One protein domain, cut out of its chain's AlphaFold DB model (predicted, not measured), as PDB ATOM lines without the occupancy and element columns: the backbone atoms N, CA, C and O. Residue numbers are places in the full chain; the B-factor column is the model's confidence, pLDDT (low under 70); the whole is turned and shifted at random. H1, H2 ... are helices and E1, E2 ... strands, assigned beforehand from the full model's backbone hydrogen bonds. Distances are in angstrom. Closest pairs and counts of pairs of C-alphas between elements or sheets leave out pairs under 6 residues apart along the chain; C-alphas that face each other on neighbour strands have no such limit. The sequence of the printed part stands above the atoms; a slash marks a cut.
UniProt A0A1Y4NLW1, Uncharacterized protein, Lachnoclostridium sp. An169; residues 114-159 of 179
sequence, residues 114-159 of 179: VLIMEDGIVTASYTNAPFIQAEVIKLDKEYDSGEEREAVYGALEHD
ATOM      1  N   VAL A 114       2.658  -8.369  27.164       89.50
ATOM      2  CA  VAL A 114       2.499  -7.330  26.142       89.50
ATOM      3  C   VAL A 114       2.962  -6.011  26.738       89.50
ATOM      4  O   VAL A 114       2.429  -5.570  27.756       89.50
ATOM      5  N   LEU A 115       3.938  -5.378  26.093       91.69
ATOM      6  CA  LEU A 115       4.450  -4.063  26.464       91.69
ATOM      7  C   LEU A 115       3.943  -3.028  25.459       91.69
ATOM      8  O   LEU A 115       4.064  -3.225  24.250       91.69
ATOM      9  N   ILE A 116       3.381  -1.926  25.956       90.56
ATOM     10  CA  ILE A 116       3.032  -0.765  25.132       90.56
ATOM     11  C   ILE A 116       4.176   0.231  25.235       90.56
ATOM     12  O   ILE A 116       4.568   0.608  26.339       90.56
ATOM     13  N   MET A 117       4.702   0.646  24.086       90.56
ATOM     14  CA  MET A 117       5.760   1.645  23.994       90.56
ATOM     15  C   MET A 117       5.269   2.871  23.231       90.56
ATOM     16  O   MET A 117       4.834   2.756  22.087       90.56
ATOM     17  N   GLU A 118       5.400   4.041  23.849       86.62
ATOM     18  CA  GLU A 118       5.153   5.345  23.230       86.62
ATOM     19  C   GLU A 118       6.428   6.182  23.361       86.62
ATOM     20  O   GLU A 118       7.052   6.210  24.421       86.62
ATOM     21  N   ASP A 119       6.871   6.800  22.263       85.44
ATOM     22  CA  ASP A 119       8.077   7.643  22.215       85.44
ATOM     23  C   ASP A 119       9.343   7.003  22.834       85.44
ATOM     24  O   ASP A 119      10.184   7.666  23.441       85.44
ATOM     25  N   GLY A 120       9.495   5.681  22.680       81.81
ATOM     26  CA  GLY A 120      10.645   4.927  23.198       81.81
ATOM     27  C   GLY A 120      10.604   4.656  24.707       81.81
ATOM     28  O   GLY A 120      11.624   4.279  25.288       81.81
ATOM     29  N   ILE A 121       9.448   4.842  25.346       84.75
ATOM     30  CA  ILE A 121       9.211   4.579  26.767       84.75
ATOM     31  C   ILE A 121       8.097   3.540  26.893       84.75
ATOM     32  O   ILE A 121       7.069   3.643  26.228       84.75
ATOM     33  N   VAL A 122       8.285   2.538  27.753       90.00
ATOM     34  CA  VAL A 122       7.214   1.591  28.097       90.00
ATOM     35  C   VAL A 122       6.173   2.315  28.952       90.00
ATOM     36  O   VAL A 122       6.479   2.747  30.062       90.00
ATOM     37  N   THR A 123       4.953   2.460  28.441       91.06
ATOM     38  CA  THR A 123       3.850   3.172  29.109       91.06
ATOM     39  C   THR A 123       2.886   2.238  29.830       91.06
ATOM     40  O   THR A 123       2.246   2.648  30.797       91.06
ATOM     41  N   ALA A 124       2.792   0.978  29.401       90.56
ATOM     42  CA  ALA A 124       1.964  -0.033  30.048       90.56
ATOM     43  C   ALA A 124       2.509  -1.447  29.821       90.56
ATOM     44  O   ALA A 124       3.190  -1.717  28.831       90.56
ATOM     45  N   SER A 125       2.152  -2.359  30.725       91.56
ATOM     46  CA  SER A 125       2.389  -3.795  30.585       91.56
ATOM     47  C   SER A 125       1.118  -4.576  30.914       91.56
ATOM     48  O   SER A 125       0.352  -4.192  31.798       91.56
ATOM     49  N   TYR A 126       0.885  -5.660  30.179       89.69
ATOM     50  CA  TYR A 126      -0.234  -6.577  30.380       89.69
ATOM     51  C   TYR A 126       0.289  -8.008  30.353       89.69
ATOM     52  O   TYR A 126       1.116  -8.343  29.506       89.69
ATOM     53  N   THR A 127      -0.207  -8.861  31.245       90.75
ATOM     54  CA  THR A 127       0.147 -10.284  31.286       90.75
ATOM     55  C   THR A 127      -1.099 -11.139  31.491       90.75
ATOM     56  O   THR A 127      -2.035 -10.715  32.168       90.75
ATOM     57  N   ASN A 128      -1.119 -12.335  30.902       83.38
ATOM     58  CA  ASN A 128      -2.098 -13.380  31.229       83.38
ATOM     59  C   ASN A 128      -1.626 -14.301  32.371       83.38
ATOM     60  O   ASN A 128      -2.355 -15.206  32.756       83.38
ATOM     61  N   ALA A 129      -0.424 -14.071  32.904       85.44
ATOM     62  CA  ALA A 129       0.205 -14.880  33.938       85.44
ATOM     63  C   ALA A 129       0.819 -13.953  35.012       85.44
ATOM     64  O   ALA A 129       1.871 -13.346  34.782       85.44
ATOM     65  N   PRO A 130       0.164 -13.800  36.183       78.00
ATOM     66  CA  PRO A 130       0.513 -12.788  37.188       78.00
ATOM     67  C   PRO A 130       1.820 -13.075  37.940       78.00
ATOM     68  O   PRO A 130       2.339 -12.197  38.620       78.00
ATOM     69  N   PHE A 131       2.349 -14.292  37.831       80.31
ATOM     70  CA  PHE A 131       3.632 -14.683  38.416       80.31
ATOM     71  C   PHE A 131       4.838 -14.292  37.547       80.31
ATOM     72  O   PHE A 131       5.972 -14.467  37.982       80.31
ATOM     73  N   ILE A 132       4.622 -13.792  36.325       84.94
ATOM     74  CA  ILE A 132       5.713 -13.339  35.457       84.94
ATOM     75  C   ILE A 132       6.195 -11.965  35.911       84.94
ATOM     76  O   ILE A 132       5.422 -11.007  35.948       84.94
ATOM     77  N   GLN A 133       7.495 -11.860  36.171       82.19
ATOM     78  CA  GLN A 133       8.193 -10.593  36.347       82.19
ATOM     79  C   GLN A 133       8.701 -10.101  34.988       82.19
ATOM     80  O   GLN A 133       9.381 -10.831  34.271       82.19
ATOM     81  N   ALA A 134       8.343  -8.870  34.619       84.88
ATOM     82  CA  ALA A 134       8.821  -8.222  33.402       84.88
ATOM     83  C   ALA A 134       9.839  -7.139  33.768       84.88
ATOM     84  O   ALA A 134       9.500  -6.176  34.459       84.88
ATOM     85  N   GLU A 135      11.068  -7.282  33.281       87.19
ATOM     86  CA  GLU A 135      12.135  -6.300  33.455       87.19
ATOM     87  C   GLU A 135      12.476  -5.648  32.118       87.19
ATOM     88  O   GLU A 135      12.584  -6.313  31.089       87.19
ATOM     89  N   VAL A 136      12.615  -4.322  32.124       88.06
ATOM     90  CA  VAL A 136      12.901  -3.536  30.921       88.06
ATOM     91  C   VAL A 136      14.151  -2.708  31.169       88.06
ATOM     92  O   VAL A 136      14.141  -1.780  31.977       88.06
ATOM     93  N   ILE A 137      15.216  -3.018  30.432       87.69
ATOM     94  CA  ILE A 137      16.463  -2.254  30.447       87.69
ATOM     95  C   ILE A 137      16.479  -1.347  29.217       87.69
ATOM     96  O   ILE A 137      16.511  -1.817  28.079       87.69
ATOM     97  N   LYS A 138      16.436  -0.031  29.439       86.75
ATOM     98  CA  LYS A 138      16.570   0.960  28.369       86.75
ATOM     99  C   LYS A 138      18.051   1.248  28.143       86.75
ATOM    100  O   LYS A 138      18.709   1.746  29.047       86.75
ATOM    101  N   LEU A 139      18.524   0.979  26.929       87.62
ATOM    102  CA  LEU A 139      19.852   1.370  26.459       87.62
ATOM    103  C   LEU A 139      19.709   2.480  25.417       87.62
ATOM    104  O   LEU A 139      18.990   2.324  24.427       87.62
ATOM    105  N   ASP A 140      20.400   3.588  25.629       84.69
ATOM    106  CA  ASP A 140      20.405   4.758  24.767       84.69
ATOM    107  C   ASP A 140      21.782   4.929  24.116       84.69
ATOM    108  O   ASP A 140      22.794   5.115  24.780       84.69
ATOM    109  N   LYS A 141      21.836   4.891  22.780       85.00
ATOM    110  CA  LYS A 141      23.105   4.996  22.040       85.00
ATOM    111  C   LYS A 141      23.767   6.370  22.157       85.00
ATOM    112  O   LYS A 141      24.944   6.478  21.820       85.00
ATOM    113  N   GLU A 142      23.024   7.405  22.541       84.88
ATOM    114  CA  GLU A 142      23.562   8.758  22.707       84.88
ATOM    115  C   GLU A 142      24.182   8.973  24.091       84.88
ATOM    116  O   GLU A 142      25.070   9.816  24.229       84.88
ATOM    117  N   TYR A 143      23.743   8.208  25.096       80.69
ATOM    118  CA  TYR A 143      24.156   8.382  26.491       80.69
ATOM    119  C   TYR A 143      24.999   7.223  27.029       80.69
ATOM    120  O   TYR A 143      25.866   7.469  27.865       80.69
ATOM    121  N   ASP A 144      24.803   6.004  26.524       87.56
ATOM    122  CA  ASP A 144      25.527   4.813  26.963       87.56
ATOM    123  C   ASP A 144      26.686   4.494  26.015       87.56
ATOM    124  O   ASP A 144      26.535   4.400  24.787       87.56
ATOM    125  N   SER A 145      27.864   4.273  26.592       87.94
ATOM    126  CA  SER A 145      29.041   3.843  25.843       87.94
ATOM    127  C   SER A 145      28.860   2.432  25.267       87.94
ATOM    128  O   SER A 145      28.044   1.627  25.723       87.94
ATOM    129  N   GLY A 146      29.653   2.096  24.243       89.12
ATOM    130  CA  GLY A 146      29.658   0.739  23.688       89.12
ATOM    131  C   GLY A 146      30.001  -0.324  24.738       89.12
ATOM    132  O   GLY A 146      29.373  -1.374  24.755       89.12
ATOM    133  N   GLU A 147      30.938  -0.024  25.641       89.94
ATOM    134  CA  GLU A 147      31.350  -0.930  26.720       89.94
ATOM    135  C   GLU A 147      30.224  -1.177  27.733       89.94
ATOM    136  O   GLU A 147      29.993  -2.321  28.116       89.94
ATOM    137  N   GLU A 148      29.477  -0.139  28.125       89.69
ATOM    138  CA  GLU A 148      28.333  -0.272  29.041       89.69
ATOM    139  C   GLU A 148      27.205  -1.107  28.427       89.69
ATOM    140  O   GLU A 148      26.620  -1.956  29.099       89.69
ATOM    141  N   ARG A 149      26.934  -0.923  27.131       90.19
ATOM    142  CA  ARG A 149      25.914  -1.698  26.414       90.19
ATOM    143  C   ARG A 149      26.292  -3.175  26.305       90.19
ATOM    144  O   ARG A 149      25.455  -4.028  26.580       90.19
ATOM    145  N   GLU A 150      27.539  -3.480  25.943       91.81
ATOM    146  CA  GLU A 150      28.047  -4.861  25.881       91.81
ATOM    147  C   GLU A 150      28.057  -5.530  27.261       91.81
ATOM    148  O   GLU A 150      27.721  -6.706  27.380       91.81
ATOM    149  N   ALA A 151      28.370  -4.783  28.326       92.19
ATOM    150  CA  ALA A 151      28.333  -5.306  29.687       92.19
ATOM    151  C   ALA A 151      26.925  -5.766  30.104       92.19
ATOM    152  O   ALA A 151      26.803  -6.773  30.800       92.19
ATOM    153  N   VAL A 152      25.868  -5.073  29.660       92.69
ATOM    154  CA  VAL A 152      24.476  -5.473  29.932       92.69
ATOM    155  C   VAL A 152      24.132  -6.786  29.235       92.69
ATOM    156  O   VAL A 152      23.642  -7.699  29.895       92.69
ATOM    157  N   TYR A 153      24.428  -6.923  27.938       90.88
ATOM    158  CA  TYR A 153      24.198  -8.187  27.226       90.88
ATOM    159  C   TYR A 153      25.012  -9.330  27.840       90.88
ATOM    160  O   TYR A 153      24.460 -10.388  28.127       90.88
ATOM    161  N   GLY A 154      26.290  -9.083  28.140       91.62
ATOM    162  CA  GLY A 154      27.151 -10.060  28.797       91.62
ATOM    163  C   GLY A 154      26.617 -10.497  30.163       91.62
ATOM    164  O   GLY A 154      26.678 -11.680  30.479       91.62
ATOM    165  N   ALA A 155      26.055  -9.591  30.964       92.38
ATOM    166  CA  ALA A 155      25.446  -9.951  32.243       92.38
ATOM    167  C   ALA A 155      24.213 -10.856  32.071       92.38
ATOM    168  O   ALA A 155      24.100 -11.847  32.786       92.38
ATOM    169  N   LEU A 156      23.337 -10.553  31.104       93.00
ATOM    170  CA  LEU A 156      22.122 -11.331  30.836       93.00
ATOM    171  C   LEU A 156      22.421 -12.720  30.256       93.00
ATOM    172  O   LEU A 156      21.751 -13.683  30.610       93.00
ATOM    173  N   GLU A 157      23.441 -12.850  29.404       91.12
ATOM    174  CA  GLU A 157      23.861 -14.148  28.849       91.12
ATOM    175  C   GLU A 157      24.447 -15.096  29.907       91.12
ATOM    176  O   GLU A 157      24.364 -16.316  29.762       91.12
ATOM    177  N   HIS A 158      25.068 -14.551  30.958       92.19
ATOM    178  CA  HIS A 158      25.675 -15.341  32.034       92.19
ATOM    179  C   HIS A 158      24.724 -15.585  33.213       92.19
ATOM    180  O   HIS A 158      25.114 -16.268  34.166       92.19
ATOM    181  N   ASP A 159      23.509 -15.038  33.173       91.75
ATOM    182  CA  ASP A 159      22.501 -15.259  34.201       91.75
ATOM    183  C   ASP A 159      21.885 -16.665  34.043       91.75
ATOM    184  O   ASP A 159      21.267 -16.957  33.018       91.75
TER     185      ASP A 159
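What this domain is: This is residues 114 to 159 of the 179 residues of an uncharacterized protein of Lachnoclostridium sp. An169 (UniProt A0A1Y4NLW1). What shape does the backbone make? It is a flat zigzag, with the hairpin of E1 and E2 at one end, a long link crossing to the other end, and H1 folding back there. What makes it up? The printed part has 46 residues, with two antiparallel named strands, E1 then E2, followed by one named helix, H1; the class is mixed. How compact is it? It is loose, with a radius of gyration of the C-alphas of 13.4 A, and spans 36 by 29 by 8 A.

Where its parts are: Where are the strands? E1 is residues 114 to 118, from C-alpha 114 at (2.499, -7.330, 26.142), and E2 is residues 121 to 127, 18.0 A long. Where is the helix? H1 is residues 146 to 157, 16.8 A long, ending with C-alpha 157 at (23.861, -14.148, 28.849).

How they stand to each other: How do E1 and E2 pair? They form a hairpin, antiparallel at 161 degrees; C-alphas 115 and 125 face each other at 4.6 A. N 114 and O 126 are within hydrogen-bond range at 2.8 A. And H1? E1 and H1 are apart. Every O i to N i+4 pair in H1 is within hydrogen-bond range.

The domain as a whole: How far does it reach? The two C-alphas farthest apart, those of Asn 128 and Ser 145, are 36.0 A apart, and the link between E2 and H1 is long, with 18 residues. Is it unbroken and confident? The printed part has no cut, and no printed residue is under 70 in pLDDT.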